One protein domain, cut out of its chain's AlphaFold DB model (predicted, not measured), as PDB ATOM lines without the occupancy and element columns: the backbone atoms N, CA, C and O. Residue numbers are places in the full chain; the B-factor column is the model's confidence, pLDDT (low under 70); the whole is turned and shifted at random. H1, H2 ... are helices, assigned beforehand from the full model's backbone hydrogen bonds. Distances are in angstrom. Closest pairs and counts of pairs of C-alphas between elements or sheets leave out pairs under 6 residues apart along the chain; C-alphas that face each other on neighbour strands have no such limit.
ATOM      1  N   THR A 224     -46.597  50.278 -25.219       85.31
ATOM      2  CA  THR A 224     -46.460  49.053 -24.424       85.31
ATOM      3  C   THR A 224     -46.696  47.814 -25.296       85.31
ATOM      4  O   THR A 224     -47.330  47.887 -26.354       85.31
ATOM      5  N   LEU A 225     -46.191  46.650 -24.869       84.25
ATOM      6  CA  LEU A 225     -46.438  45.409 -25.609       84.25
ATOM      7  C   LEU A 225     -47.936  45.059 -25.592       84.25
ATOM      8  O   LEU A 225     -48.465  44.575 -26.589       84.25
ATOM      9  N   ASP A 226     -48.625  45.359 -24.492       83.19
ATOM     10  CA  ASP A 226     -50.065  45.130 -24.350       83.19
ATOM     11  C   ASP A 226     -50.889  45.960 -25.348       83.19
ATOM     12  O   ASP A 226     -51.792  45.417 -25.985       83.19
ATOM     13  N   GLU A 227     -50.554  47.239 -25.547       85.25
ATOM     14  CA  GLU A 227     -51.198  48.082 -26.567       85.25
ATOM     15  C   GLU A 227     -50.977  47.528 -27.977       85.25
ATOM     16  O   GLU A 227     -51.921  47.432 -28.764       85.25
ATOM     17  N   LEU A 228     -49.747  47.096 -28.293       89.69
ATOM     18  CA  LEU A 228     -49.460  46.455 -29.577       89.69
ATOM     19  C   LEU A 228     -50.298  45.188 -29.770       89.69
ATOM     20  O   LEU A 228     -50.819  44.974 -30.861       89.69
ATOM     21  N   LEU A 229     -50.449  44.361 -28.733       88.19
ATOM     22  CA  LEU A 229     -51.230  43.124 -28.785       88.19
ATOM     23  C   LEU A 229     -52.736  43.368 -28.913       88.19
ATOM     24  O   LEU A 229     -53.421  42.603 -29.598       88.19
ATOM     25  N   ASP A 230     -53.259  44.411 -28.273       88.62
ATOM     26  CA  ASP A 230     -54.664  44.794 -28.403       88.62
ATOM     27  C   ASP A 230     -54.969  45.285 -29.825       88.62
ATOM     28  O   ASP A 230     -55.936  44.824 -30.442       88.62
ATOM     29  N   GLU A 231     -54.106  46.129 -30.394       95.62
ATOM     30  CA  GLU A 231     -54.213  46.587 -31.784       95.62
ATOM     31  C   GLU A 231     -54.013  45.451 -32.796       95.62
ATOM     32  O   GLU A 231     -54.719  45.375 -33.806       95.62
ATOM     33  N   ALA A 232     -53.088  44.530 -32.513       96.00
ATOM     34  CA  ALA A 232     -52.719  43.421 -33.390       96.00
ATOM     35  C   ALA A 232     -53.880  42.474 -33.725       96.00
ATOM     36  O   ALA A 232     -53.814  41.741 -34.711       96.00
ATOM     37  N   ARG A 233     -54.966  42.498 -32.942       94.31
ATOM     38  CA  ARG A 233     -56.180  41.718 -33.229       94.31
ATOM     39  C   ARG A 233     -56.849  42.122 -34.540       94.31
ATOM     40  O   ARG A 233     -57.490  41.280 -35.162       94.31
ATOM     41  N   ASN A 234     -56.704  43.386 -34.933       96.38
ATOM     42  CA  ASN A 234     -57.336  43.955 -36.125       96.38
ATOM     43  C   ASN A 234     -56.340  44.672 -37.054       96.38
ATOM     44  O   ASN A 234     -56.739  45.135 -38.118       96.38
ATOM     45  N   ASN A 235     -55.065  44.772 -36.672       97.50
ATOM     46  CA  ASN A 235     -54.023  45.443 -37.441       97.50
ATOM     47  C   ASN A 235     -52.764  44.570 -37.535       97.50
ATOM     48  O   ASN A 235     -51.999  44.452 -36.575       97.50
ATOM     49  N   ASP A 236     -52.509  44.007 -38.717       98.38
ATOM     50  CA  ASP A 236     -51.328  43.174 -38.950       98.38
ATOM     51  C   ASP A 236     -50.010  43.939 -38.740       98.38
ATOM     52  O   ASP A 236     -49.012  43.338 -38.348       98.38
ATOM     53  N   GLU A 237     -49.983  45.266 -38.916       98.12
ATOM     54  CA  GLU A 237     -48.783  46.059 -38.643       98.12
ATOM     55  C   GLU A 237     -48.397  45.998 -37.160       98.12
ATOM     56  O   GLU A 237     -47.231  45.763 -36.830       98.12
ATOM     57  N   SER A 238     -49.371  46.155 -36.259       97.75
ATOM     58  CA  SER A 238     -49.149  46.014 -34.816       97.75
ATOM     59  C   SER A 238     -48.799  44.568 -34.450       97.75
ATOM     60  O   SER A 238     -47.938  44.356 -33.596       97.75
ATOM     61  N   LEU A 239     -49.346  43.571 -35.163       97.06
ATOM     62  CA  LEU A 239     -48.937  42.169 -35.014       97.06
ATOM     63  C   LEU A 239     -47.460  41.963 -35.376       97.06
ATOM     64  O   LEU A 239     -46.731  41.317 -34.627       97.06
ATOM     65  N   TYR A 240     -46.984  42.533 -36.487       97.44
ATOM     66  CA  TYR A 240     -45.573  42.455 -36.869       97.44
ATOM     67  C   TYR A 240     -44.666  43.133 -35.843       97.44
ATOM     68  O   TYR A 240     -43.597  42.608 -35.537       97.44
ATOM     69  N   LYS A 241     -45.086  44.278 -35.290       95.50
ATOM     70  CA  LYS A 241     -44.352  44.977 -34.224       95.50
ATOM     71  C   LYS A 241     -44.279  44.136 -32.948       95.50
ATOM     72  O   LYS A 241     -43.200  44.017 -32.379       95.50
ATOM     73  N   ALA A 242     -45.379  43.503 -32.546       91.56
ATOM     74  CA  ALA A 242     -45.405  42.613 -31.389       91.56
ATOM     75  C   ALA A 242     -44.518  41.371 -31.604       91.56
ATOM     76  O   ALA A 242     -43.660  41.087 -30.776       91.56
ATOM     77  N   ILE A 243     -44.640  40.686 -32.751       90.69
ATOM     78  CA  ILE A 243     -43.834  39.494 -33.095       90.69
ATOM     79  C   ILE A 243     -42.340  39.816 -33.209       90.69
ATOM     80  O   ILE A 243     -41.491  38.983 -32.892       90.69
ATOM     81  N   HIS A 244     -42.003  41.019 -33.673       90.19
ATOM     82  CA  HIS A 244     -40.621  41.486 -33.701       90.19
ATOM     83  C   HIS A 244     -39.984  41.503 -32.300       90.19
ATOM     84  O   HIS A 244     -38.794  41.210 -32.173       90.19
ATOM     85  N   LEU A 245     -40.763  41.816 -31.262       86.62
ATOM     86  CA  LEU A 245     -40.299  41.830 -29.873       86.62
ATOM     87  C   LEU A 245     -40.376  40.447 -29.232       86.62
ATOM     88  O   LEU A 245     -39.408  40.001 -28.621       86.62
ATOM     89  N   ASP A 246     -41.512  39.770 -29.396       84.31
ATOM     90  CA  ASP A 246     -41.811  38.484 -28.781       84.31
ATOM     91  C   ASP A 246     -42.256  37.463 -29.834       84.31
ATOM     92  O   ASP A 246     -43.399  37.433 -30.296       84.31
ATOM     93  N   LYS A 247     -41.337  36.569 -30.201       83.81
ATOM     94  CA  LYS A 247     -41.624  35.508 -31.173       83.81
ATOM     95  C   LYS A 247     -42.464  34.384 -30.563       83.81
ATOM     96  O   LYS A 247     -43.025  33.590 -31.307       83.81
ATOM     97  N   THR A 248     -42.606  34.308 -29.241       79.75
ATOM     98  CA  THR A 248     -43.441  33.280 -28.598       79.75
ATOM     99  C   THR A 248     -44.928  33.482 -28.896       79.75
ATOM    100  O   THR A 248     -45.720  32.549 -28.786       79.75
ATOM    101  N   LEU A 249     -45.302  34.658 -29.414       83.12
ATOM    102  CA  LEU A 249     -46.636  34.944 -29.936       83.12
ATOM    103  C   LEU A 249     -47.081  33.985 -31.052       83.12
ATOM    104  O   LEU A 249     -48.283  33.849 -31.273       83.12
ATOM    105  N   PHE A 250     -46.164  33.263 -31.713       84.06
ATOM    106  CA  PHE A 250     -46.526  32.165 -32.623       84.06
ATOM    107  C   PHE A 250     -47.299  31.033 -31.936       84.06
ATOM    108  O   PHE A 250     -48.053  30.319 -32.598       84.06
ATOM    109  N   GLU A 251     -47.173  30.895 -30.618       82.38
ATOM    110  CA  GLU A 251     -47.899  29.901 -29.833       82.38
ATOM    111  C   GLU A 251     -49.315  30.363 -29.449       82.38
ATOM    112  O   GLU A 251     -50.141  29.562 -29.010       82.38
ATOM    113  N   VAL A 252     -49.648  31.639 -29.661       82.62
ATOM    114  CA  VAL A 252     -50.949  32.198 -29.292       82.62
ATOM    115  C   VAL A 252     -52.012  31.830 -30.332       82.62
ATOM    116  O   VAL A 252     -51.878  32.107 -31.525       82.62
ATOM    117  N   ASP A 253     -53.126  31.250 -29.880       89.69
ATOM    118  CA  ASP A 253     -54.151  30.671 -30.760       89.69
ATOM    119  C   ASP A 253     -54.704  31.628 -31.822       89.69
ATOM    120  O   ASP A 253     -54.905  31.229 -32.971       89.69
ATOM    121  N   TRP A 254     -54.969  32.890 -31.472       94.25
ATOM    122  CA  TRP A 254     -55.500  33.855 -32.440       94.25
ATOM    123  C   TRP A 254     -54.448  34.274 -33.478       94.25
ATOM    124  O   TRP A 254     -54.794  34.452 -34.647       94.25
ATOM    125  N   VAL A 255     -53.166  34.326 -33.095       91.69
ATOM    126  CA  VAL A 255     -52.045  34.573 -34.015       91.69
ATOM    127  C   VAL A 255     -51.902  33.397 -34.981       91.69
ATOM    128  O   VAL A 255     -51.889  33.598 -36.196       91.69
ATOM    129  N   ARG A 256     -51.917  32.152 -34.477       95.00
ATOM    130  CA  ARG A 256     -51.910  30.941 -35.320       95.00
ATOM    131  C   ARG A 256     -53.072  30.932 -36.311       95.00
ATOM    132  O   ARG A 256     -52.878  30.618 -37.485       95.00
ATOM    133  N   LYS A 257     -54.281  31.299 -35.865       97.50
ATOM    134  CA  LYS A 257     -55.463  31.424 -36.736       97.50
ATOM    135  C   LYS A 257     -55.245  32.467 -37.839       97.50
ATOM    136  O   LYS A 257     -55.537  32.170 -38.996       97.50
ATOM    137  N   ARG A 258     -54.691  33.643 -37.519       97.81
ATOM    138  CA  ARG A 258     -54.373  34.685 -38.515       97.81
ATOM    139  C   ARG A 258     -53.335  34.213 -39.537       97.81
ATOM    140  O   ARG A 258     -53.526  34.457 -40.731       97.81
ATOM    141  N   ILE A 259     -52.291  33.507 -39.094       97.00
ATOM    142  CA  ILE A 259     -51.251  32.941 -39.967       97.00
ATOM    143  C   ILE A 259     -51.840  31.878 -40.903       97.00
ATOM    144  O   ILE A 259     -51.611  31.936 -42.108       97.00
ATOM    145  N   ARG A 260     -52.657  30.948 -40.386       98.31
ATOM    146  CA  ARG A 260     -53.350  29.938 -41.213       98.31
ATOM    147  C   ARG A 260     -54.264  30.583 -42.250       98.31
ATOM    148  O   ARG A 260     -54.274  30.151 -43.396       98.31
ATOM    149  N   LYS A 261     -54.998  31.637 -41.871       98.31
ATOM    150  CA  LYS A 261     -55.834  32.396 -42.811       98.31
ATOM    151  C   LYS A 261     -54.999  32.966 -43.962       98.31
ATOM    152  O   LYS A 261     -55.362  32.729 -45.106       98.31
ATOM    153  N   ALA A 262     -53.880  33.636 -43.664       98.19
ATOM    154  CA  ALA A 262     -52.949  34.137 -44.686       98.19
ATOM    155  C   ALA A 262     -52.401  33.015 -45.579       98.19
ATOM    156  O   ALA A 262     -52.274  33.197 -46.786       98.19
ATOM    157  N   PHE A 263     -52.084  31.858 -44.989       97.81
ATOM    158  CA  PHE A 263     -51.582  30.699 -45.724       97.81
ATOM    159  C   PHE A 263     -52.600  30.199 -46.751       97.81
ATOM    160  O   PHE A 263     -52.288  30.134 -47.937       97.81
ATOM    161  N   TYR A 264     -53.829  29.910 -46.317       98.25
ATOM    162  CA  TYR A 264     -54.876  29.397 -47.204       98.25
ATOM    163  C   TYR A 264     -55.344  30.418 -48.244       98.25
ATOM    164  O   TYR A 264     -55.796  30.022 -49.313       98.25
ATOM    165  N   SER A 265     -55.227  31.719 -47.962       98.19
ATOM    166  CA  SER A 265     -55.566  32.774 -48.922       98.19
ATOM    167  C   SER A 265     -54.416  33.164 -49.855       98.19
ATOM    168  O   SER A 265     -54.603  34.053 -50.680       98.19
ATOM    169  N   GLY A 266     -53.220  32.578 -49.711       97.94
ATOM    170  CA  GLY A 266     -52.050  32.955 -50.511       97.94
ATOM    171  C   GLY A 266     -51.567  34.394 -50.279       97.94
ATOM    172  O   GLY A 266     -51.048  35.028 -51.198       97.94
ATOM    173  N   ASP A 267     -51.735  34.933 -49.064       98.44
ATOM    174  CA  ASP A 267     -51.377  36.314 -48.704       98.44
ATOM    175  C   ASP A 267     -49.847  36.495 -48.610       98.44
ATOM    176  O   ASP A 267     -49.228  36.478 -47.543       98.44
ATOM    177  N   SER A 268     -49.205  36.622 -49.772       98.19
ATOM    178  CA  SER A 268     -47.745  36.737 -49.895       98.19
ATOM    179  C   SER A 268     -47.179  38.004 -49.242       98.19
ATOM    180  O   SER A 268     -46.048  37.988 -48.740       98.19
ATOM    181  N   ILE A 269     -47.959  39.092 -49.206       98.31
ATOM    182  CA  ILE A 269     -47.570  40.355 -48.567       98.31
ATOM    183  C   ILE A 269     -47.443  40.138 -47.062       98.31
ATOM    184  O   ILE A 269     -46.409  40.504 -46.490       98.31
ATOM    185  N   PHE A 270     -48.421  39.461 -46.449       98.38
ATOM    186  CA  PHE A 270     -48.382  39.130 -45.030       98.38
ATOM    187  C   PHE A 270     -47.124  38.340 -44.661       98.38
ATOM    188  O   PHE A 270     -46.397  38.730 -43.747       98.38
ATOM    189  N   PHE A 271     -46.797  37.270 -45.395       98.31
ATOM    190  CA  PHE A 271     -45.603  36.466 -45.098       98.31
ATOM    191  C   PHE A 271     -44.298  37.229 -45.317       98.31
ATOM    192  O   PHE A 271     -43.344  37.055 -44.555       98.31
ATOM    193  N   LYS A 272     -44.242  38.112 -46.318       98.06
ATOM    194  CA  LYS A 272     -43.078  38.972 -46.550       98.06
ATOM    195  C   LYS A 272     -42.857  39.936 -45.383       98.06
ATOM    196  O   LYS A 272     -41.716  40.119 -44.956       98.06
ATOM    197  N   GLN A 273     -43.920  40.550 -44.865       98.25
ATOM    198  CA  GLN A 273     -43.841  41.465 -43.723       98.25
ATOM    199  C   GLN A 273     -43.542  40.722 -42.416       98.25
ATOM    200  O   GLN A 273     -42.628  41.119 -41.692       98.25
ATOM    201  N   LEU A 274     -44.197  39.586 -42.176       97.19
ATOM    202  CA  LEU A 274     -43.923  38.717 -41.034       97.19
ATOM    203  C   LEU A 274     -42.468  38.224 -41.032       97.19
ATOM    204  O   LEU A 274     -41.769  38.329 -40.026       97.19
ATOM    205  N   GLY A 275     -41.961  37.767 -42.180       96.06
ATOM    206  CA  GLY A 275     -40.568  37.346 -42.328       96.06
ATOM    207  C   GLY A 275     -39.565  38.476 -42.071       96.06
ATOM    208  O   GLY A 275     -38.489  38.228 -41.528       96.06
ATOM    209  N   ARG A 276     -39.907  39.727 -42.415       95.50
ATOM    210  CA  ARG A 276     -39.098  40.908 -42.063       95.50
ATOM    211  C   ARG A 276     -39.112  41.173 -40.559       95.50
ATOM    212  O   ARG A 276     -38.051  41.440 -40.004       95.50
ATOM    213  N   ALA A 277     -40.273  41.072 -39.916       93.50
ATOM    214  CA  ALA A 277     -40.415  41.266 -38.477       93.50
ATOM    215  C   ALA A 277     -39.572  40.263 -37.677       93.50
ATOM    216  O   ALA A 277     -38.805  40.671 -36.813       93.50
ATOM    217  N   ILE A 278     -39.621  38.974 -38.035       90.00
ATOM    218  CA  ILE A 278     -38.862  37.902 -37.364       90.00
ATOM    219  C   ILE A 278     -37.342  38.115 -37.460       90.00
ATOM    220  O   ILE A 278     -36.607  37.811 -36.519       90.00
ATOM    221  N   LYS A 279     -36.862  38.599 -38.615       88.50
ATOM    222  CA  LYS A 279     -35.429  38.799 -38.893       88.50
ATOM    223  C   LYS A 279     -34.859  40.066 -38.256       88.50
ATOM    224  O   LYS A 279     -33.640  40.180 -38.131       88.50
ATOM    225  N   LYS A 280     -35.707  41.039 -37.923       86.56
ATOM    226  CA  LYS A 280     -35.273  42.319 -37.362       86.56
ATOM    227  C   LYS A 280     -34.858  42.117 -35.888       86.56
ATOM    228  O   LYS A 280     -35.526  41.370 -35.177       86.56
ATOM    229  N   PRO A 281     -33.741  42.712 -35.426       82.00
ATOM    230  CA  PRO A 281     -33.364  42.646 -34.018       82.00
ATOM    231  C   PRO A 281     -34.277  43.559 -33.180       82.00
ATOM    232  O   PRO A 281     -34.437  44.722 -33.569       82.00
ATOM    233  N   PRO A 282     -34.793  43.090 -32.022       74.81
ATOM    234  CA  PRO A 282     -35.780  43.800 -31.202       74.81
ATOM    235  C   PRO A 282     -35.338  45.218 -30.845       74.81
ATOM    236  O   PRO A 282     -36.140  46.145 -30.896       74.81
ATOM    237  N   ILE A 283     -34.042  45.401 -30.569       79.75
ATOM    238  CA  ILE A 283     -33.447  46.699 -30.259       79.75
ATOM    239  C   ILE A 283     -32.573  47.162 -31.441       79.75
ATOM    240  O   ILE A 283     -31.518  46.553 -31.696       79.75
TER     241      ILE A 283
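AT A GLANCE: This is residues 224 to 283 of the 353 residues of an uncharacterized protein of Candidatus Jettenia sp. AMX1 (UniProt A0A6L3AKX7). Three helices, H1, H2 and H5, lie side by side in a row with H2 in the middle, while H4 stands to one side of H2 and meets H5 at a corner. Short H3 leads from H2 to H4. The 60 printed residues, with five named helices and no named strand, are all helix in class and compact: radius of gyration of the C-alphas 10.8 A, spans 31 by 21 by 18 A.

IN THESE COORDINATES: H1, residues 225 to 232, begins at C-alpha 225 (-46.438, 45.409, -25.609). H2 is 236 to 245, 14.3 A; H3, 247 to 251; H4, 253 to 264, 16.5 A; H5, 268 to 279, 16.6 A, ending at C-alpha 279 (-35.429, 38.799, -38.893).

HOW THE PARTS SIT: H1 and H2 form a hairpin, touching closest at the C-alphas of Ala 232 and Leu 239, 4.3 A. H2, the hub, touches H5 closest at the C-alphas of His 244 and Ala 277, 4.8 A, at a shallow tilt of 22 degrees, the same way. H4, with residue 262, and H5, with 268 to 271, only just touch, only at the corner, with 3 pairs of C-alphas within 8 A, the closest those of Ala 262 and Phe 270, 6.8 A. Every O i to N i+4 pair is within hydrogen-bond range in H1, H2, H4 and H5; H3 has 0 of 1, but 2 of 2 O i to N i+3.

THE WHOLE: The C-alphas farthest apart, Tyr 264 and Ile 283, are 32.3 A apart. The printed part has no cut, the four links are tight, and no printed residue is under 70 in pLDDT.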